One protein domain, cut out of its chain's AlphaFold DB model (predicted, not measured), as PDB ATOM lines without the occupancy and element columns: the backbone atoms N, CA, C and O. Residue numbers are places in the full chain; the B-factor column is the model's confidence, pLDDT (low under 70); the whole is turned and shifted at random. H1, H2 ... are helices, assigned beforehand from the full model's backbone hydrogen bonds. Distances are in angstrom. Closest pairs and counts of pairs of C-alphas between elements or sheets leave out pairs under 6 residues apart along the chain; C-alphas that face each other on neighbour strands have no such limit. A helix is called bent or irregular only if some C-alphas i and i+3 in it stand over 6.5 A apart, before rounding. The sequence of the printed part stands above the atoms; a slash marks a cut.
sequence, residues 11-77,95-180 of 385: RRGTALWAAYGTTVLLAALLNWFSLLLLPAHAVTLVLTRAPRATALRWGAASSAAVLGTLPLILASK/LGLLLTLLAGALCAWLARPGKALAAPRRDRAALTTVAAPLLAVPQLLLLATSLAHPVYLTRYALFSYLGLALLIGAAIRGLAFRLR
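AT A GLANCE: This is residues 11 to 77 and 95 to 180 of the 385 residues of an uncharacterized protein of Streptomyces sp. SID11233 (UniProt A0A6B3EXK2). The bent helix H5, the longest by residues of the six in the printed part, joins two groups of helices into one flat body: its first arm, H5a, packs with H4 and H6 in one group, and H1, H2 and H3 make the other. The two groups meet in the middle, where H2 packs on both arms of H5, while H1 and H3 stay on the far side of H2. The printed part has 153 residues with six named helices, H1 to H6 in order along the chain, and no named strand, and the class is all helix. H1, H2, H3, H4, H5a and H6 form an up-and-down bundle, each running against the one before it in the chain. The whole is compact, with a radius of gyration of the C-alphas of 17.1 A, and its C-alphas span 54 by 45 by 21 A.

IN THESE COORDINATES: H5 is residues 121 to 148, 28 residues, assigned as one helix by its hydrogen bonds but bent, with C-alphas 135 and 138 6.8 A apart. Its arm H5a, residues 121 to 135, measures 21.4 A from first to last C-alpha, and its arm H5b, residues 138 to 148, measures 16.2 A; their lines stand at a shallow tilt of 26 degrees. H2 is residues 32 to 47, 25.2 A long. H1, residues 11 to 30, begins with C-alpha 11 at (17.206, -0.200, -8.785) and is 28.4 A long. H3, residues 52 to 77, is 34.9 A long from first to last C-alpha; it is irregular, with C-alphas 68 and 71 7.2 A apart, and has a kink of 43 degrees near residue 71. H4, residues 95 to 110, is 22.1 A long and begins with C-alpha 95 at (11.835, 43.040, 7.877). H6, residues 158 to 178, is 31.0 A long and ends with C-alpha 178 at (-12.132, 23.837, 9.764).

HOW THE PARTS SIT: H5 and H2 are the hubs, each touching three other helices. H5a and H6 touch, their closest C-alphas those of Ala 131 and Gly 163 at 4.0 A, and run opposite ways at a shallow tilt of 32 degrees. H4 and H5a form a helical hairpin at a shallow tilt of 4 degrees; H4 touches H5a with residues 101 to 108 alone, and the closest C-alphas, of Ala 108 and Thr 128, are 6.4 A apart. H4 touches H6 with residues 103 to 110 alone, the closest C-alphas being those of Leu 110 and Ala 171 at 4.9 A; they run the same way at a shallow tilt of 34.7 degrees, only just short of steep. H5a touches H2 with residues 129 to 134 alone, and the C-alphas of Ala 40 and Pro 133 come closest at 4.9 A. H2 touches H5b with residues 34 to 40 alone, at a steep tilt of 59 degrees, and the closest C-alphas, of Leu 36 and Pro 138, are 5.0 A apart. H2 and H3 form a helical hairpin and touch, with the C-alphas of Leu 45 and Ala 55 closest at 7.0 A. H1 and H3 touch and run the same way at a shallow tilt of 24 degrees, with the C-alphas of Leu 25 and Ala 65 closest at 4.5 A. H1 and H2 form a helical hairpin at a steep tilt of 41 degrees, with the C-alphas of Ala 28 and Ser 34 closest at 5.4 A. H1 and H6 are apart, and so are H3 and H4. Every O i to N i+4 pair is within hydrogen-bond range in H1 and H4; the others have 7 of 12 in H2, 20 of 22 in H3, 10 of 11 in H5a, 6 of 7 in H5b and 14 of 17 in H6.

THE WHOLE: The two C-alphas farthest apart, those of Ala 75 and Ala 116, are 55.6 A apart. Residues 78 to 94 are not printed, and across this cut C-alphas 77 and 95 are 29.6 A apart. Of the links that are printed whole, H1 to H2 and H2 to H3 are tight, H4 to H5 and H5 to H6 are short, and none is long. The mean pLDDT of the printed part is 91.3, and residues 113 to 125, of which 121 to 125 belong to H5a, are under 70.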
ATOM      1  N   ARG A  11      17.124  -0.991  -7.537       73.81
ATOM      2  CA  ARG A  11      17.206  -0.200  -8.785       73.81
ATOM      3  C   ARG A  11      16.317   1.043  -8.777       73.81
ATOM      4  O   ARG A  11      16.730   2.097  -9.248       73.81
ATOM      5  N   ARG A  12      15.106   0.955  -8.217       82.25
ATOM      6  CA  ARG A  12      14.236   2.133  -8.046       82.25
ATOM      7  C   ARG A  12      14.849   3.137  -7.074       82.25
ATOM      8  O   ARG A  12      14.848   4.331  -7.347       82.25
ATOM      9  N   GLY A  13      15.427   2.658  -5.973       83.69
ATOM     10  CA  GLY A  13      16.118   3.522  -5.024       83.69
ATOM     11  C   GLY A  13      17.313   4.244  -5.650       83.69
ATOM     12  O   GLY A  13      17.471   5.441  -5.440       83.69
ATOM     13  N   THR A  14      18.158   3.550  -6.420       88.50
ATOM     14  CA  THR A  14      19.314   4.187  -7.076       88.50
ATOM     15  C   THR A  14      18.882   5.217  -8.113       88.50
ATOM     16  O   THR A  14      19.433   6.314  -8.116       88.50
ATOM     17  N   ALA A  15      17.855   4.922  -8.916       93.00
ATOM     18  CA  ALA A  15      17.300   5.873  -9.876       93.00
ATOM     19  C   ALA A  15      16.764   7.151  -9.203       93.00
ATOM     20  O   ALA A  15      17.018   8.248  -9.689       93.00
ATOM     21  N   LEU A  16      16.086   7.034  -8.055       94.75
ATOM     22  CA  LEU A  16      15.587   8.195  -7.306       94.75
ATOM     23  C   LEU A  16      16.717   9.068  -6.744       94.75
ATOM     24  O   LEU A  16      16.636  10.291  -6.819       94.75
ATOM     25  N   TRP A  17      17.784   8.465  -6.210       96.06
ATOM     26  CA  TRP A  17      18.943   9.228  -5.728       96.06
ATOM     27  C   TRP A  17      19.736   9.871  -6.863       96.06
ATOM     28  O   TRP A  17      20.219  10.988  -6.692       96.06
ATOM     29  N   ALA A  18      19.830   9.205  -8.017       95.88
ATOM     30  CA  ALA A  18      20.404   9.795  -9.220       95.88
ATOM     31  C   ALA A  18      19.574  11.002  -9.675       95.88
ATOM     32  O   ALA A  18      20.121  12.087  -9.816       95.88
ATOM     33  N   ALA A  19      18.249  10.860  -9.785       97.25
ATOM     34  CA  ALA A  19      17.356  11.962 -10.138       97.25
ATOM     35  C   ALA A  19      17.453  13.135  -9.147       97.25
ATOM     36  O   ALA A  19      17.531  14.290  -9.566       97.25
ATOM     37  N   TYR A  20      17.513  12.852  -7.841       97.44
ATOM     38  CA  TYR A  20      17.759  13.862  -6.809       97.44
ATOM     39  C   TYR A  20      19.097  14.582  -7.034       97.44
ATOM     40  O   TYR A  20      19.116  15.806  -7.137       97.44
ATOM     41  N   GLY A  21      20.201  13.836  -7.156       97.88
ATOM     42  CA  GLY A  21      21.538  14.399  -7.353       97.88
ATOM     43  C   GLY A  21      21.636  15.235  -8.630       97.88
ATOM     44  O   GLY A  21      22.127  16.359  -8.587       97.88
ATOM     45  N   THR A  22      21.087  14.740  -9.742       98.25
ATOM     46  CA  THR A  22      21.008  15.472 -11.012       98.25
ATOM     47  C   THR A  22      20.177  16.745 -10.877       98.25
ATOM     48  O   THR A  22      20.588  17.785 -11.376       98.25
ATOM     49  N   THR A  23      19.046  16.708 -10.166       97.94
ATOM     50  CA  THR A  23      18.213  17.904  -9.949       97.94
ATOM     51  C   THR A  23      18.959  18.958  -9.133       97.94
ATOM     52  O   THR A  23      18.941  20.131  -9.496       97.94
ATOM     53  N   VAL A  24      19.649  18.551  -8.061       98.12
ATOM     54  CA  VAL A  24      20.473  19.465  -7.253       98.12
ATOM     55  C   VAL A  24      21.614  20.039  -8.087       98.12
ATOM     56  O   VAL A  24      21.833  21.243  -8.043       98.12
ATOM     57  N   LEU A  25      22.307  19.208  -8.870       98.50
ATOM     58  CA  LEU A  25      23.386  19.654  -9.748       98.50
ATOM     59  C   LEU A  25      22.883  20.674 -10.776       98.50
ATOM     60  O   LEU A  25      23.460  21.745 -10.890       98.50
ATOM     61  N   LEU A  26      21.792  20.385 -11.489       98.25
ATOM     62  CA  LEU A  26      21.226  21.310 -12.476       98.25
ATOM     63  C   LEU A  26      20.780  22.624 -11.828       98.25
ATOM     64  O   LEU A  26      21.079  23.697 -12.347       98.25
ATOM     65  N   ALA A  27      20.115  22.554 -10.671       96.94
ATOM     66  CA  ALA A  27      19.742  23.746  -9.920       96.94
ATOM     67  C   ALA A  27      20.975  24.569  -9.518       96.94
ATOM     68  O   ALA A  27      20.962  25.791  -9.652       96.94
ATOM     69  N   ALA A  28      22.047  23.908  -9.081       97.31
ATOM     70  CA  ALA A  28      23.291  24.540  -8.670       97.31
ATOM     71  C   ALA A  28      24.093  25.122  -9.846       97.31
ATOM     72  O   ALA A  28      24.686  26.187  -9.708       97.31
ATOM     73  N   LEU A  29      24.060  24.493 -11.021       97.25
ATOM     74  CA  LEU A  29      24.668  25.042 -12.236       97.25
ATOM     75  C   LEU A  29      23.940  26.303 -12.728       97.25
ATOM     76  O   LEU A  29      24.580  27.217 -13.236       97.25
ATOM     77  N   LEU A  30      22.616  26.380 -12.546       95.50
ATOM     78  CA  LEU A  30      21.822  27.569 -12.882       95.50
ATOM     79  C   LEU A  30      21.907  28.661 -11.802       95.50
ATOM     80  O   LEU A  30      21.875  29.853 -12.102       95.50
ATOM     81  N   ASN A  31      21.987  28.257 -10.537       94.56
ATOM     82  CA  ASN A  31      22.111  29.124  -9.374       94.56
ATOM     83  C   ASN A  31      22.822  28.367  -8.248       94.56
ATOM     84  O   ASN A  31      22.185  27.629  -7.491       94.56
ATOM     85  N   TRP A  32      24.127  28.575  -8.082       95.00
ATOM     86  CA  TRP A  32      24.918  27.793  -7.125       95.00
ATOM     87  C   TRP A  32      24.533  28.048  -5.657       95.00
ATOM     88  O   TRP A  32      24.720  27.163  -4.822       95.00
ATOM     89  N   PHE A  33      23.877  29.176  -5.337       95.12
ATOM     90  CA  PHE A  33      23.278  29.396  -4.010       95.12
ATOM     91  C   PHE A  33      22.173  28.386  -3.674       95.12
ATOM     92  O   PHE A  33      21.885  28.169  -2.497       95.12
ATOM     93  N   SER A  34      21.575  27.722  -4.671       96.62
ATOM     94  CA  SER A  34      20.622  26.636  -4.426       96.62
ATOM     95  C   SER A  34      21.222  25.481  -3.629       96.62
ATOM     96  O   SER A  34      20.468  24.809  -2.941       96.62
ATOM     97  N   LEU A  35      22.552  25.299  -3.595       97.69
ATOM     98  CA  LEU A  35      23.207  24.306  -2.732       97.69
ATOM     99  C   LEU A  35      22.869  24.485  -1.241       97.69
ATOM    100  O   LEU A  35      22.956  23.522  -0.482       97.69
ATOM    101  N   LEU A  36      22.400  25.663  -0.813       97.88
ATOM    102  CA  LEU A  36      21.876  25.886   0.540       97.88
ATOM    103  C   LEU A  36      20.601  25.064   0.849       97.88
ATOM    104  O   LEU A  36      20.229  24.932   2.017       97.88
ATOM    105  N   LEU A  37      19.963  24.446  -0.156       97.25
ATOM    106  CA  LEU A  37      18.938  23.412   0.044       97.25
ATOM    107  C   LEU A  37      19.498  22.175   0.761       97.25
ATOM    108  O   LEU A  37      18.757  21.485   1.455       97.25
ATOM    109  N   LEU A  38      20.795  21.883   0.615       98.31
ATOM    110  CA  LEU A  38      21.418  20.706   1.218       98.31
ATOM    111  C   LEU A  38      21.408  20.792   2.755       98.31
ATOM    112  O   LEU A  38      20.886  19.867   3.376       98.31
ATOM    113  N   PRO A  39      21.850  21.894   3.395       98.56
ATOM    114  CA  PRO A  39      21.606  22.125   4.818       98.56
ATOM    115  C   PRO A  39      20.132  22.004   5.229       98.56
ATOM    116  O   PRO A  39      19.840  21.417   6.269       98.56
ATOM    117  N   ALA A  40      19.190  22.500   4.420       97.88
ATOM    118  CA  ALA A  40      17.762  22.362   4.717       97.88
ATOM    119  C   ALA A  40      17.322  20.887   4.744       97.88
ATOM    120  O   ALA A  40      16.660  20.453   5.686       97.88
ATOM    121  N   HIS A  41      17.749  20.094   3.757       97.12
ATOM    122  CA  HIS A  41      17.497  18.654   3.714       97.12
ATOM    123  C   HIS A  41      18.190  17.910   4.860       97.12
ATOM    124  O   HIS A  41      17.592  17.003   5.434       97.12
ATOM    125  N   ALA A  42      19.399  18.316   5.255       97.81
ATOM    126  CA  ALA A  42      20.087  17.759   6.418       97.81
ATOM    127  C   ALA A  42      19.266  17.967   7.701       97.81
ATOM    128  O   ALA A  42      19.038  17.016   8.451       97.81
ATOM    129  N   VAL A  43      18.740  19.179   7.913       97.94
ATOM    130  CA  VAL A  43      17.835  19.480   9.034       97.94
ATOM    131  C   VAL A  43      16.582  18.604   8.965       97.94
ATOM    132  O   VAL A  43      16.198  18.013   9.969       97.94
ATOM    133  N   THR A  44      15.975  18.435   7.788       95.88
ATOM    134  CA  THR A  44      14.839  17.520   7.608       95.88
ATOM    135  C   THR A  44      15.187  16.076   7.984       95.88
ATOM    136  O   THR A  44      14.399  15.428   8.676       95.88
ATOM    137  N   LEU A  45      16.352  15.555   7.587       95.25
ATOM    138  CA  LEU A  45      16.790  14.200   7.946       95.25
ATOM    139  C   LEU A  45      16.971  14.042   9.464       95.25
ATOM    140  O   LEU A  45      16.578  13.015  10.018       95.25
ATOM    141  N   VAL A  46      17.499  15.068  10.141       95.62
ATOM    142  CA  VAL A  46      17.641  15.092  11.607       95.62
ATOM    143  C   VAL A  46      16.271  15.118  12.286       95.62
ATOM    144  O   VAL A  46      15.991  14.279  13.143       95.62
ATOM    145  N   LEU A  47      15.385  16.029  11.873       93.06
ATOM    146  CA  LEU A  47      14.044  16.178  12.446       93.06
ATOM    147  C   LEU A  47      13.173  14.931  12.237       93.06
ATOM    148  O   LEU A  47      12.356  14.596  13.093       93.06
ATOM    149  N   THR A  48      13.358  14.225  11.121       91.19
ATOM    150  CA  THR A  48      12.643  12.972  10.821       91.19
ATOM    151  C   THR A  48      13.327  11.728  11.386       91.19
ATOM    152  O   THR A  48      12.749  10.644  11.302       91.19
ATOM    153  N   ARG A  49      14.525  11.863  11.978       91.88
ATOM    154  CA  ARG A  49      15.371  10.749  12.442       91.88
ATOM    155  C   ARG A  49      15.556   9.689  11.352       91.88
ATOM    156  O   ARG A  49      15.337   8.498  11.573       91.88
ATOM    157  N   ALA A  50      15.907  10.144  10.152       89.94
ATOM    158  CA  ALA A  50      16.029   9.281   8.988       89.94
ATOM    159  C   ALA A  50      17.036   8.131   9.227       89.94
ATOM    160  O   ALA A  50      18.064   8.335   9.882       89.94
ATOM    161  N   PRO A  51      16.792   6.928   8.671       93.38
ATOM    162  CA  PRO A  51      17.727   5.813   8.780       93.38
ATOM    163  C   PRO A  51      19.120   6.171   8.245       93.38
ATOM    164  O   PRO A  51      19.242   6.872   7.237       93.38
ATOM    165  N   ARG A  52      20.174   5.609   8.855       93.38
ATOM    166  CA  ARG A  52      21.573   5.846   8.440       93.38
ATOM    167  C   ARG A  52      21.801   5.594   6.948       93.38
ATOM    168  O   ARG A  52      22.462   6.389   6.295       93.38
ATOM    169  N   ALA A  53      21.202   4.543   6.390       93.31
ATOM    170  CA  ALA A  53      21.305   4.241   4.962       93.31
ATOM    171  C   ALA A  53      20.767   5.380   4.072       93.31
ATOM    172  O   ALA A  53      21.370   5.705   3.052       93.31
ATOM    173  N   THR A  54      19.662   6.020   4.464       93.69
ATOM    174  CA  THR A  54      19.098   7.182   3.758       93.69
ATOM    175  C   THR A  54      20.039   8.379   3.850       93.69
ATOM    176  O   THR A  54      20.308   9.012   2.833       93.69
ATOM    177  N   ALA A  55      20.583   8.652   5.040       94.81
ATOM    178  CA  ALA A  55      21.535   9.741   5.244       94.81
ATOM    179  C   ALA A  55      22.820   9.552   4.418       94.81
ATOM    180  O   ALA A  55      23.290  10.501   3.799       94.81
ATOM    181  N   LEU A  56      23.347   8.324   4.333       96.31
ATOM    182  CA  LEU A  56      24.528   8.010   3.522       96.31
ATOM    183  C   LEU A  56      24.267   8.179   2.020       96.31
ATOM    184  O   LEU A  56      25.083   8.770   1.321       96.31
ATOM    185  N   ARG A  57      23.119   7.707   1.515       96.00
ATOM    186  CA  ARG A  57      22.757   7.853   0.092       96.00
ATOM    187  C   ARG A  57      22.504   9.311  -0.286       96.00
ATOM    188  O   ARG A  57      22.961   9.750  -1.338       96.00
ATOM    189  N   TRP A  58      21.838  10.063   0.592       97.12
ATOM    190  CA  TRP A  58      21.692  11.510   0.457       97.12
ATOM    191  C   TRP A  58      23.052  12.208   0.451       97.12
ATOM    192  O   TRP A  58      23.296  13.033  -0.425       97.12
ATOM    193  N   GLY A  59      23.940  11.848   1.381       97.75
ATOM    194  CA  GLY A  59      25.294  12.389   1.464       97.75
ATOM    195  C   GLY A  59      26.076  12.144   0.178       97.75
ATOM    196  O   GLY A  59      26.592  13.090  -0.402       97.75
ATOM    197  N   ALA A  60      26.075  10.912  -0.337       97.81
ATOM    198  CA  ALA A  60      26.747  10.568  -1.588       97.81
ATOM    199  C   ALA A  60      26.212  11.370  -2.790       97.81
ATOM    200  O   ALA A  60      26.995  11.969  -3.528       97.81
ATOM    201  N   ALA A  61      24.887  11.435  -2.970       97.94
ATOM    202  CA  ALA A  61      24.276  12.187  -4.068       97.94
ATOM    203  C   ALA A  61      24.525  13.702  -3.953       97.94
ATOM    204  O   ALA A  61      24.782  14.372  -4.952       97.94
ATOM    205  N   SER A  62      24.483  14.238  -2.732       98.25
ATOM    206  CA  SER A  62      24.733  15.655  -2.453       98.25
ATOM    207  C   SER A  62      26.196  16.022  -2.694       98.25
ATOM    208  O   SER A  62      26.470  17.024  -3.348       98.25
ATOM    209  N   SER A  63      27.135  15.185  -2.244       98.31
ATOM    210  CA  SER A  63      28.564  15.359  -2.510       98.31
ATOM    211  C   SER A  63      28.862  15.325  -4.005       98.31
ATOM    212  O   SER A  63      29.590  16.185  -4.490       98.31
ATOM    213  N   ALA A  64      28.259  14.398  -4.757       98.12
ATOM    214  CA  ALA A  64      28.413  14.350  -6.209       98.12
ATOM    215  C   ALA A  64      27.925  15.643  -6.889       98.12
ATOM    216  O   ALA A  64      28.615  16.178  -7.754       98.12
ATOM    217  N   ALA A  65      26.779  16.191  -6.466       98.25
ATOM    218  CA  ALA A  65      26.263  17.452  -6.999       98.25
ATOM    219  C   ALA A  65      27.157  18.658  -6.649       98.25
ATOM    220  O   ALA A  65      27.429  19.498  -7.509       98.25
ATOM    221  N   VAL A  66      27.662  18.735  -5.412       98.31
ATOM    222  CA  VAL A  66      28.601  19.788  -4.986       98.31
ATOM    223  C   VAL A  66      29.900  19.711  -5.788       98.31
ATOM    224  O   VAL A  66      30.341  20.725  -6.324       98.31
ATOM    225  N   LEU A  67      30.478  18.513  -5.929       98.31
ATOM    226  CA  LEU A  67      31.687  18.293  -6.727       98.31
ATOM    227  C   LEU A  67      31.468  18.667  -8.198       98.31
ATOM    228  O   LEU A  67      32.306  19.346  -8.780       98.31
ATOM    229  N   GLY A  68      30.322  18.302  -8.779       98.12
ATOM    230  CA  GLY A  68      29.967  18.679 -10.150       98.12
ATOM    231  C   GLY A  68      29.781  20.189 -10.354       98.12
ATOM    232  O   GLY A  68      30.028  20.692 -11.444       98.12
ATOM    233  N   THR A  69      29.396  20.928  -9.308       98.06
ATOM    234  CA  THR A  69      29.232  22.395  -9.358       98.06
ATOM    235  C   THR A  69      30.545  23.137  -9.067       98.06
ATOM    236  O   THR A  69      30.675  24.325  -9.362       98.06
ATOM    237  N   LEU A  70      31.550  22.460  -8.504       96.88
ATOM    238  CA  LEU A  70      32.790  23.087  -8.043       96.88
ATOM    239  C   LEU A  70      33.516  23.921  -9.119       96.88
ATOM    240  O   LEU A  70      33.914  25.042  -8.791       96.88
ATOM    241  N   PRO A  71      33.647  23.479 -10.389       96.88
ATOM    242  CA  PRO A  71      34.286  24.293 -11.424       96.88
ATOM    243  C   PRO A  71      33.605  25.655 -11.621       96.88
ATOM    244  O   PRO A  71      34.285  26.676 -11.721       96.88
ATOM    245  N   LEU A  72      32.266  25.690 -11.596       95.75
ATOM    246  CA  LEU A  72      31.489  26.927 -11.713       95.75
ATOM    247  C   LEU A  72      31.725  27.855 -10.515       95.75
ATOM    248  O   LEU A  72      31.887  29.062 -10.693       95.75
ATOM    249  N   ILE A  73      31.773  27.307  -9.298       94.00
ATOM    250  CA  ILE A  73      32.025  28.083  -8.072       94.00
ATOM    251  C   ILE A  73      33.422  28.715  -8.120       94.00
ATOM    252  O   ILE A  73      33.580  29.903  -7.832       94.00
ATOM    253  N   LEU A  74      34.433  27.942  -8.527       94.56
ATOM    254  CA  LEU A  74      35.807  28.426  -8.652       94.56
ATOM    255  C   LEU A  74      35.929  29.510  -9.729       94.56
ATOM    256  O   LEU A  74      36.541  30.548  -9.475       94.56
ATOM    257  N   ALA A  75      35.284  29.321 -10.884       92.56
ATOM    258  CA  ALA A  75      35.226  30.332 -11.938       92.56
ATOM    259  C   ALA A  75      34.488  31.606 -11.485       92.56
ATOM    260  O   ALA A  75      34.909  32.712 -11.808       92.56
ATOM    261  N   SER A  76      33.429  31.478 -10.680       90.62
ATOM    262  CA  SER A  76      32.655  32.621 -10.172       90.62
ATOM    263  C   SER A  76      33.458  33.507  -9.212       90.62
ATOM    264  O   SER A  76      33.207  34.709  -9.117       90.62
ATOM    265  N   LYS A  77      34.459  32.952  -8.513       87.94
ATOM    266  CA  LYS A  77      35.289  33.701  -7.554       87.94
ATOM    267  C   LYS A  77      36.062  34.851  -8.211       87.94
ATOM    268  O   LYS A  77      36.195  35.915  -7.602       87.94
ATOM    269  N   LEU A  95      13.291  43.000   7.790       96.50
ATOM    270  CA  LEU A  95      11.835  43.040   7.877       96.50
ATOM    271  C   LEU A  95      11.186  42.115   6.838       96.50
ATOM    272  O   LEU A  95      10.315  41.324   7.188       96.50
ATOM    273  N   GLY A  96      11.633  42.161   5.579       94.56
ATOM    274  CA  GLY A  96      11.111  41.288   4.523       94.56
ATOM    275  C   GLY A  96      11.325  39.801   4.821       94.56
ATOM    276  O   GLY A  96      10.412  38.987   4.645       94.56
ATOM    277  N   LEU A  97      12.505  39.445   5.336       95.88
ATOM    278  CA  LEU A  97      12.795  38.086   5.785       95.88
ATOM    279  C   LEU A  97      11.916  37.686   6.977       95.88
ATOM    280  O   LEU A  97      11.289  36.630   6.940       95.88
ATOM    281  N   LEU A  98      11.822  38.534   8.004       97.31
ATOM    282  CA  LEU A  98      10.997  38.283   9.185       97.31
ATOM    283  C   LEU A  98       9.538  38.023   8.796       97.31
ATOM    284  O   LEU A  98       8.972  37.012   9.204       97.31
ATOM    285  N   LEU A  99       8.945  38.881   7.960       97.50
ATOM    286  CA  LEU A  99       7.568  38.714   7.482       97.50
ATOM    287  C   LEU A  99       7.386  37.404   6.706       97.50
ATOM    288  O   LEU A  99       6.389  36.710   6.895       97.50
ATOM    289  N   THR A 100       8.371  37.024   5.887       97.00
ATOM    290  CA  THR A 100       8.356  35.752   5.148       97.00
ATOM    291  C   THR A 100       8.368  34.549   6.101       97.00
ATOM    292  O   THR A 100       7.580  33.614   5.937       97.00
ATOM    293  N   LEU A 101       9.222  34.573   7.128       97.75
ATOM    294  CA  LEU A 101       9.311  33.503   8.126       97.75
ATOM    295  C   LEU A 101       8.061  33.435   9.010       97.75
ATOM    296  O   LEU A 101       7.566  32.339   9.271       97.75
ATOM    297  N   LEU A 102       7.513  34.582   9.423       98.25
ATOM    298  CA  LEU A 102       6.265  34.659  10.185       98.25
ATOM    299  C   LEU A 102       5.079  34.127   9.377       98.25
ATOM    300  O   LEU A 102       4.283  33.353   9.907       98.25
ATOM    301  N   ALA A 103       4.988  34.461   8.086       97.56
ATOM    302  CA  ALA A 103       3.973  33.904   7.194       97.56
ATOM    303  C   ALA A 103       4.097  32.375   7.086       97.56
ATOM    304  O   ALA A 103       3.099  31.658   7.196       97.56
ATOM    305  N   GLY A 104       5.323  31.859   6.942       97.06
ATOM    306  CA  GLY A 104       5.597  30.422   6.969       97.06
ATOM    307  C   GLY A 104       5.189  29.764   8.290       97.06
ATOM    308  O   GLY A 104       4.506  28.738   8.288       97.06
ATOM    309  N   ALA A 105       5.542  30.372   9.425       96.44
ATOM    310  CA  ALA A 105       5.193  29.886  10.758       96.44
ATOM    311  C   ALA A 105       3.673  29.876  10.992       96.44
ATOM    312  O   ALA A 105       3.134  28.886  11.494       96.44
ATOM    313  N   LEU A 106       2.967  30.927  10.565       96.12
ATOM    314  CA  LEU A 106       1.509  31.001  10.604       96.12
ATOM    315  C   LEU A 106       0.877  29.900   9.747       96.12
ATOM    316  O   LEU A 106      -0.029  29.204  10.206       96.12
ATOM    317  N   CYS A 107       1.382  29.678   8.532       95.06
ATOM    318  CA  CYS A 107       0.912  28.598   7.668       95.06
ATOM    319  C   CYS A 107       1.138  27.216   8.306       95.06
ATOM    320  O   CYS A 107       0.231  26.382   8.324       95.06
ATOM    321  N   ALA A 108       2.313  26.982   8.900       92.44
ATOM    322  CA  ALA A 108       2.607  25.756   9.637       92.44
ATOM    323  C   ALA A 108       1.666  25.565  10.843       92.44
ATOM    324  O   ALA A 108       1.215  24.450  11.112       92.44
ATOM    325  N   TRP A 109       1.327  26.647  11.550       90.62
ATOM    326  CA  TRP A 109       0.370  26.630  12.656       90.62
ATOM    327  C   TRP A 109      -1.060  26.320  12.185       90.62
ATOM    328  O   TRP A 109      -1.726  25.455  12.759       90.62
ATOM    329  N   LEU A 110      -1.520  26.940  11.095       89.56
ATOM    330  CA  LEU A 110      -2.823  26.661  10.476       89.56
ATOM    331  C   LEU A 110      -2.919  25.227   9.937       89.56
ATOM    332  O   LEU A 110      -3.991  24.620   9.975       89.56
ATOM    333  N   ALA A 111      -1.799  24.659   9.489       86.94
ATOM    334  CA  ALA A 111      -1.720  23.280   9.020       86.94
ATOM    335  C   ALA A 111      -1.869  22.233  10.142       86.94
ATOM    336  O   ALA A 111      -2.123  21.056   9.841       86.94
ATOM    337  N   ARG A 112      -1.741  22.627  11.424       80.19
ATOM    338  CA  ARG A 112      -1.896  21.716  12.569       80.19
ATOM    339  C   ARG A 112      -3.304  21.104  12.575       80.19
ATOM    340  O   ARG A 112      -4.295  21.833  12.439       80.19
ATOM    341  N   PRO A 113      -3.422  19.771  12.731       63.56
ATOM    342  CA  PRO A 113      -4.723  19.130  12.843       63.56
ATOM    343  C   PRO A 113      -5.439  19.646  14.095       63.56
ATOM    344  O   PRO A 113      -4.861  19.665  15.180       63.56
ATOM    345  N   GLY A 114      -6.710  20.035  13.954       59.34
ATOM    346  CA  GLY A 114      -7.597  20.110  15.116       59.34
ATOM    347  C   GLY A 114      -7.742  18.719  15.745       59.34
ATOM    348  O   GLY A 114      -7.480  17.713  15.079       59.34
ATOM    349  N   LYS A 115      -8.175  18.640  17.011       55.72
ATOM    350  CA  LYS A 115      -8.356  17.364  17.741       55.72
ATOM    351  C   LYS A 115      -9.194  16.319  16.972       55.72
ATOM    352  O   LYS A 115      -9.012  15.133  17.200       55.72
ATOM    353  N   ALA A 116     -10.042  16.751  16.036       50.03
ATOM    354  CA  ALA A 116     -11.022  15.936  15.316       50.03
ATOM    355  C   ALA A 116     -10.570  15.368  13.949       50.03
ATOM    356  O   ALA A 116     -11.410  14.922  13.172       50.03
ATOM    357  N   LEU A 117      -9.286  15.437  13.582       56.22
ATOM    358  CA  LEU A 117      -8.880  15.167  12.201       56.22
ATOM    359  C   LEU A 117      -8.313  13.750  11.981       56.22
ATOM    360  O   LEU A 117      -7.205  13.445  12.407       56.22
ATOM    361  N   ALA A 118      -9.057  12.937  11.226       50.44
ATOM    362  CA  ALA A 118      -8.771  11.542  10.867       50.44
ATOM    363  C   ALA A 118      -7.765  11.346   9.705       50.44
ATOM    364  O   ALA A 118      -7.752  10.299   9.068       50.44
ATOM    365  N   ALA A 119      -6.915  12.335   9.397       52.88
ATOM    366  CA  ALA A 119      -5.752  12.082   8.536       52.88
ATOM    367  C   ALA A 119      -4.580  11.621   9.414       52.88
ATOM    368  O   ALA A 119      -4.406  12.191  10.500       52.88
ATOM    369  N   PRO A 120      -3.737  10.671   8.967       53.94
ATOM    370  CA  PRO A 120      -2.567  10.269   9.731       53.94
ATOM    371  C   PRO A 120      -1.729  11.506  10.064       53.94
ATOM    372  O   PRO A 120      -1.235  12.204   9.177       53.94
ATOM    373  N   ARG A 121      -1.564  11.803  11.360       55.94
ATOM    374  CA  ARG A 121      -0.731  12.920  11.851       55.94
ATOM    375  C   ARG A 121       0.675  12.913  11.224       55.94
ATOM    376  O   ARG A 121       1.269  13.978  11.060       55.94
ATOM    377  N   ARG A 122       1.159  11.725  10.834       59.06
ATOM    378  CA  ARG A 122       2.446  11.467  10.177       59.06
ATOM    379  C   ARG A 122       2.647  12.248   8.874       59.06
ATOM    380  O   ARG A 122       3.670  12.910   8.755       59.06
ATOM    381  N   ASP A 123       1.681  12.266   7.957       61.16
ATOM    382  CA  ASP A 123       1.899  12.834   6.612       61.16
ATOM    383  C   ASP A 123       1.987  14.368   6.628       61.16
ATOM    384  O   ASP A 123       2.728  14.989   5.868       61.16
ATOM    385  N   ARG A 124       1.249  15.007   7.543       59.66
ATOM    386  CA  ARG A 124       1.242  16.474   7.688       59.66
ATOM    387  C   ARG A 124       2.474  16.979   8.421       59.66
ATOM    388  O   ARG A 124       3.065  17.965   7.988       59.66
ATOM    389  N   ALA A 125       2.851  16.289   9.498       65.31
ATOM    390  CA  ALA A 125       4.088  16.557  10.217       65.31
ATOM    391  C   ALA A 125       5.306  16.325   9.310       65.31
ATOM    392  O   ALA A 125       6.253  17.102   9.375       65.31
ATOM    393  N   ALA A 126       5.256  15.336   8.410       78.19
ATOM    394  CA  ALA A 126       6.300  15.106   7.416       78.19
ATOM    395  C   ALA A 126       6.440  16.286   6.437       78.19
ATOM    396  O   ALA A 126       7.551  16.770   6.235       78.19
ATOM    397  N   LEU A 127       5.333  16.822   5.903       88.62
ATOM    398  CA  LEU A 127       5.383  17.962   4.979       88.62
ATOM    399  C   LEU A 127       5.961  19.224   5.635       88.62
ATOM    400  O   LEU A 127       6.857  19.850   5.073       88.62
ATOM    401  N   THR A 128       5.485  19.598   6.828       90.56
ATOM    402  CA  THR A 128       5.997  20.789   7.532       90.56
ATOM    403  C   THR A 128       7.468  20.641   7.918       90.56
ATOM    404  O   THR A 128       8.201  21.624   7.895       90.56
ATOM    405  N   THR A 129       7.912  19.415   8.213       91.81
ATOM    406  CA  THR A 129       9.313  19.094   8.542       91.81
ATOM    407  C   THR A 129      10.257  19.213   7.337       91.81
ATOM    408  O   THR A 129      11.460  19.388   7.515       91.81
ATOM    409  N   VAL A 130       9.737  19.163   6.107       94.69
ATOM    410  CA  VAL A 130      10.499  19.468   4.881       94.69
ATOM    411  C   VAL A 130      10.393  20.957   4.546       94.69
ATOM    412  O   VAL A 130      11.390  21.634   4.307       94.69
ATOM    413  N   ALA A 131       9.169  21.482   4.553       97.00
ATOM    414  CA  ALA A 131       8.866  22.808   4.036       97.00
ATOM    415  C   ALA A 131       9.409  23.945   4.915       97.00
ATOM    416  O   ALA A 131       9.875  24.951   4.383       97.00
ATOM    417  N   ALA A 132       9.391  23.794   6.245       97.00
ATOM    418  CA  ALA A 132       9.902  24.824   7.147       97.00
ATOM    419  C   ALA A 132      11.434  24.972   7.069       97.00
ATOM    420  O   ALA A 132      11.885  26.104   6.881       97.00
ATOM    421  N   PRO A 133      12.249  23.894   7.114       98.00
ATOM    422  CA  PRO A 133      13.682  24.015   6.853       98.00
ATOM    423  C   PRO A 133      13.990  24.568   5.462       98.00
ATOM    424  O   PRO A 133      14.859  25.426   5.348       98.00
ATOM    425  N   LEU A 134      13.258  24.141   4.424       97.94
ATOM    426  CA  LEU A 134      13.455  24.636   3.058       97.94
ATOM    427  C   LEU A 134      13.203  26.145   2.933       97.94
ATOM    428  O   LEU A 134      13.915  26.814   2.191       97.94
ATOM    429  N   LEU A 135      12.228  26.679   3.674       98.38
ATOM    430  CA  LEU A 135      11.968  28.115   3.728       98.38
ATOM    431  C   LEU A 135      13.023  28.862   4.549       98.38
ATOM    432  O   LEU A 135      13.521  29.891   4.111       98.38
ATOM    433  N   ALA A 136      13.340  28.375   5.748       98.25
ATOM    434  CA  ALA A 136      14.125  29.141   6.710       98.25
ATOM    435  C   ALA A 136      15.636  29.017   6.490       98.25
ATOM    436  O   ALA A 136      16.339  30.023   6.442       98.25
ATOM    437  N   VAL A 137      16.147  27.792   6.352       98.38
ATOM    438  CA  VAL A 137      17.589  27.518   6.404       98.38
ATOM    439  C   VAL A 137      18.355  28.222   5.281       98.38
ATOM    440  O   VAL A 137      19.327  28.905   5.604       98.38
ATOM    441  N   PRO A 138      17.943  28.163   3.997       98.00
ATOM    442  CA  PRO A 138      18.694  28.835   2.941       98.00
ATOM    443  C   PRO A 138      18.751  30.352   3.121       98.00
ATOM    444  O   PRO A 138      19.796  30.955   2.891       98.00
ATOM    445  N   GLN A 139      17.654  30.967   3.573       97.38
ATOM    446  CA  GLN A 139      17.608  32.414   3.783       97.38
ATOM    447  C   GLN A 139      18.468  32.831   4.974       97.38
ATOM    448  O   GLN A 139      19.240  33.777   4.864       97.38
ATOM    449  N   LEU A 140      18.391  32.105   6.091       97.69
ATOM    450  CA  LEU A 140      19.184  32.400   7.285       97.69
ATOM    451  C   LEU A 140      20.683  32.192   7.046       97.69
ATOM    452  O   LEU A 140      21.484  33.010   7.489       97.69
ATOM    453  N   LEU A 141      21.066  31.143   6.315       97.81
ATOM    454  CA  LEU A 141      22.466  30.911   5.957       97.81
ATOM    455  C   LEU A 141      22.985  31.985   5.004       97.81
ATOM    456  O   LEU A 141      24.052  32.540   5.252       97.81
ATOM    457  N   LEU A 142      22.222  32.334   3.962       96.56
ATOM    458  CA  LEU A 142      22.620  33.399   3.043       96.56
ATOM    459  C   LEU A 142      22.719  34.750   3.764       96.56
ATOM    460  O   LEU A 142      23.635  35.523   3.488       96.56
ATOM    461  N   LEU A 143      21.812  35.027   4.706       96.62
ATOM    462  CA  LEU A 143      21.859  36.224   5.544       96.62
ATOM    463  C   LEU A 143      23.130  36.240   6.394       96.62
ATOM    464  O   LEU A 143      23.835  37.244   6.395       96.62
ATOM    465  N   ALA A 144      23.435  35.132   7.074       96.38
ATOM    466  CA  ALA A 144      24.623  35.002   7.909       96.38
ATOM    467  C   ALA A 144      25.909  35.201   7.095       96.38
ATOM    468  O   ALA A 144      26.775  35.975   7.493       96.38
ATOM    469  N   THR A 145      26.012  34.582   5.912       94.38
ATOM    470  CA  THR A 145      27.129  34.820   4.984       94.38
ATOM    471  C   THR A 145      27.200  36.287   4.557       94.38
ATOM    472  O   THR A 145      28.289  36.856   4.468       94.38
ATOM    473  N   SER A 146      26.044  36.926   4.361       94.75
ATOM    474  CA  SER A 146      25.958  38.324   3.949       94.75
ATOM    475  C   SER A 146      26.389  39.342   5.005       94.75
ATOM    476  O   SER A 146      26.560  40.510   4.656       94.75
ATOM    477  N   LEU A 147      26.581  38.922   6.260       93.12
ATOM    478  CA  LEU A 147      27.171  39.767   7.302       93.12
ATOM    479  C   LEU A 147      28.674  39.979   7.080       93.12
ATOM    480  O   LEU A 147      29.187  41.047   7.393       93.12
ATOM    481  N   ALA A 148      29.369  38.982   6.520       92.44
ATOM    482  CA  ALA A 148      30.790  39.077   6.182       92.44
ATOM    483  C   ALA A 148      31.009  39.550   4.736       92.44
ATOM    484  O   ALA A 148      31.886  40.368   4.466       92.44
ATOM    485  N   HIS A 149      30.198  39.049   3.803       90.06
ATOM    486  CA  HIS A 149      30.305  39.354   2.379       90.06
ATOM    487  C   HIS A 149      28.929  39.716   1.827       90.06
ATOM    488  O   HIS A 149      28.163  38.795   1.568       90.06
ATOM    489  N   PRO A 150      28.595  41.005   1.630       92.31
ATOM    490  CA  PRO A 150      27.280  41.425   1.147       92.31
ATOM    491  C   PRO A 150      26.865  40.709  -0.147       92.31
ATOM    492  O   PRO A 150      27.340  41.018  -1.235       92.31
ATOM    493  N   VAL A 151      25.990  39.712  -0.015       92.94
ATOM    494  CA  VAL A 151      25.486  38.891  -1.130       92.94
ATOM    495  C   VAL A 151      24.001  38.579  -0.989       92.94
ATOM    496  O   VAL A 151      23.433  37.907  -1.848       92.94
ATOM    497  N   TYR A 152      23.344  39.039   0.078       94.25
ATOM    498  CA  TYR A 152      21.934  38.747   0.281       94.25
ATOM    499  C   TYR A 152      21.062  39.529  -0.695       94.25
ATOM    500  O   TYR A 152      20.913  40.745  -0.603       94.25
ATOM    501  N   LEU A 153      20.404  38.795  -1.588       91.75
ATOM    502  CA  LEU A 153      19.323  39.295  -2.419       91.75
ATOM    503  C   LEU A 153      18.217  38.253  -2.477       91.75
ATOM    504  O   LEU A 153      18.482  37.066  -2.678       91.75
ATOM    505  N   THR A 154      16.965  38.702  -2.388       88.75
ATOM    506  CA  THR A 154      15.787  37.821  -2.379       88.75
ATOM    507  C   THR A 154      15.770  36.858  -3.570       88.75
ATOM    508  O   THR A 154      15.395  35.698  -3.430       88.75
ATOM    509  N   ARG A 155      16.257  37.302  -4.739       91.19
ATOM    510  CA  ARG A 155      16.341  36.466  -5.945       91.19
ATOM    511  C   ARG A 155      17.314  35.286  -5.826       91.19
ATOM    512  O   ARG A 155      17.065  34.256  -6.439       91.19
ATOM    513  N   TYR A 156      18.384  35.388  -5.034       94.44
ATOM    514  CA  TYR A 156      19.323  34.274  -4.839       94.44
ATOM    515  C   TYR A 156      18.732  33.184  -3.952       94.44
ATOM    516  O   TYR A 156      19.000  32.006  -4.174       94.44
ATOM    517  N   ALA A 157      17.861  33.568  -3.018       93.75
ATOM    518  CA  ALA A 157      17.134  32.657  -2.145       93.75
ATOM    519  C   ALA A 157      15.754  32.246  -2.692       93.75
ATOM    520  O   ALA A 157      14.983  31.616  -1.970       93.75
ATOM    521  N   LEU A 158      15.415  32.569  -3.948       94.62
ATOM    522  CA  LEU A 158      14.067  32.372  -4.497       94.62
ATOM    523  C   LEU A 158      13.572  30.920  -4.377       94.62
ATOM    524  O   LEU A 158      12.413  30.687  -4.053       94.62
ATOM    525  N   PHE A 159      14.459  29.939  -4.555       94.62
ATOM    526  CA  PHE A 159      14.126  28.517  -4.419       94.62
ATOM    527  C   PHE A 159      13.608  28.142  -3.015       94.62
ATOM    528  O   PHE A 159      12.824  27.204  -2.886       94.62
ATOM    529  N   SER A 160      13.981  28.883  -1.963       96.56
ATOM    530  CA  SER A 160      13.483  28.650  -0.596       96.56
ATOM    531  C   SER A 160      11.977  28.908  -0.461       96.56
ATOM    532  O   SER A 160      11.307  28.289   0.366       96.56
ATOM    533  N   TYR A 161      11.398  29.749  -1.330       96.62
ATOM    534  CA  TYR A 161       9.961  30.031  -1.344       96.62
ATOM    535  C   TYR A 161       9.117  28.816  -1.753       96.62
ATOM    536  O   TYR A 161       7.916  28.801  -1.482       96.62
ATOM    537  N   LEU A 162       9.723  27.753  -2.302       96.62
ATOM    538  CA  LEU A 162       9.060  26.452  -2.441       96.62
ATOM    539  C   LEU A 162       8.577  25.928  -1.079       96.62
ATOM    540  O   LEU A 162       7.470  25.405  -0.978       96.62
ATOM    541  N   GLY A 163       9.357  26.142  -0.013       97.50
ATOM    542  CA  GLY A 163       8.944  25.829   1.354       97.50
ATOM    543  C   GLY A 163       7.697  26.612   1.770       97.50
ATOM    544  O   GLY A 163       6.743  26.031   2.284       97.50
ATOM    545  N   LEU A 164       7.644  27.913   1.465       97.12
ATOM    546  CA  LEU A 164       6.459  28.730   1.735       97.12
ATOM    547  C   LEU A 164       5.237  28.243   0.944       97.12
ATOM    548  O   LEU A 164       4.163  28.100   1.523       97.12
ATOM    549  N   ALA A 165       5.390  27.926  -0.343       95.81
ATOM    550  CA  ALA A 165       4.303  27.415  -1.178       95.81
ATOM    551  C   ALA A 165       3.712  26.103  -0.625       95.81
ATOM    552  O   ALA A 165       2.490  25.956  -0.528       95.81
ATOM    553  N   LEU A 166       4.570  25.175  -0.183       95.50
ATOM    554  CA  LEU A 166       4.142  23.931   0.466       95.50
ATOM    555  C   LEU A 166       3.403  24.195   1.789       95.50
ATOM    556  O   LEU A 166       2.379  23.562   2.062       95.50
ATOM    557  N   LEU A 167       3.886  25.145   2.598       95.88
ATOM    558  CA  LEU A 167       3.236  25.543   3.849       95.88
ATOM    559  C   LEU A 167       1.870  26.194   3.603       95.88
ATOM    560  O   LEU A 167       0.918  25.857   4.304       95.88
ATOM    561  N   ILE A 168       1.742  27.053   2.588       94.81
ATOM    562  CA  ILE A 168       0.461  27.648   2.177       94.81
ATOM    563  C   ILE A 168      -0.528  26.546   1.785       94.81
ATOM    564  O   ILE A 168      -1.651  26.519   2.285       94.81
ATOM    565  N   GLY A 169      -0.112  25.579   0.959       92.31
ATOM    566  CA  GLY A 169      -0.964  24.441   0.597       92.31
ATOM    567  C   GLY A 169      -1.407  23.621   1.817       92.31
ATOM    568  O   GLY A 169      -2.579  23.244   1.940       92.31
ATOM    569  N   ALA A 170      -0.498  23.394   2.769       91.38
ATOM    570  CA  ALA A 170      -0.802  22.708   4.023       91.38
ATOM    571  C   ALA A 170      -1.802  23.492   4.893       91.38
ATOM    572  O   ALA A 170      -2.718  22.888   5.466       91.38
ATOM    573  N   ALA A 171      -1.651  24.818   4.960       92.56
ATOM    574  CA  ALA A 171      -2.533  25.730   5.676       92.56
ATOM    575  C   ALA A 171      -3.932  25.762   5.056       92.56
ATOM    576  O   ALA A 171      -4.913  25.593   5.780       92.56
ATOM    577  N   ILE A 172      -4.037  25.868   3.726       92.38
ATOM    578  CA  ILE A 172      -5.316  25.837   3.003       92.38
ATOM    579  C   ILE A 172      -6.050  24.527   3.277       92.38
ATOM    580  O   ILE A 172      -7.235  24.543   3.593       92.38
ATOM    581  N   ARG A 173      -5.357  23.383   3.236       89.00
ATOM    582  CA  ARG A 173      -5.967  22.092   3.585       89.00
ATOM    583  C   ARG A 173      -6.437  22.050   5.046       89.00
ATOM    584  O   ARG A 173      -7.450  21.421   5.340       89.00
ATOM    585  N   GLY A 174      -5.698  22.673   5.967       88.06
ATOM    586  CA  GLY A 174      -6.099  22.812   7.372       88.06
ATOM    587  C   GLY A 174      -7.349  23.680   7.542       88.06
ATOM    588  O   GLY A 174      -8.278  23.292   8.250       88.06
ATOM    589  N   LEU A 175      -7.399  24.816   6.847       89.69
ATOM    590  CA  LEU A 175      -8.508  25.764   6.879       89.69
ATOM    591  C   LEU A 175      -9.768  25.208   6.207       89.69
ATOM    592  O   LEU A 175     -10.844  25.288   6.789       89.69
ATOM    593  N   ALA A 176      -9.627  24.571   5.044       90.31
ATOM    594  CA  ALA A 176     -10.705  23.896   4.320       90.31
ATOM    595  C   ALA A 176     -11.463  22.923   5.226       90.31
ATOM    596  O   ALA A 176     -12.689  22.923   5.272       90.31
ATOM    597  N   PHE A 177     -10.721  22.149   6.022       86.44
ATOM    598  CA  PHE A 177     -11.311  21.251   7.004       86.44
ATOM    599  C   PHE A 177     -12.085  22.001   8.096       86.44
ATOM    600  O   PHE A 177     -13.223  21.644   8.386       86.44
ATOM    601  N   ARG A 178     -11.490  23.045   8.695       87.94
ATOM    602  CA  ARG A 178     -12.132  23.837   9.764       87.94
ATOM    603  C   ARG A 178     -13.411  24.524   9.275       87.94
ATOM    604  O   ARG A 178     -14.390  24.563  10.007       87.94
ATOM    605  N   LEU A 179     -13.405  25.004   8.033       89.94
ATOM    606  CA  LEU A 179     -14.536  25.670   7.386       89.94
ATOM    607  C   LEU A 179     -15.514  24.700   6.705       89.94
ATOM    608  O   LEU A 179     -16.493  25.152   6.122       89.94
ATOM    609  N   ARG A 180     -15.252  23.383   6.727       90.25
ATOM    610  CA  ARG A 180     -16.043  22.354   6.023       90.25
ATOM    611  C   ARG A 180     -16.245  22.655   4.528       90.25
ATOM    612  O   ARG A 180     -17.295  22.376   3.958       90.25
TER     613      ARG A 180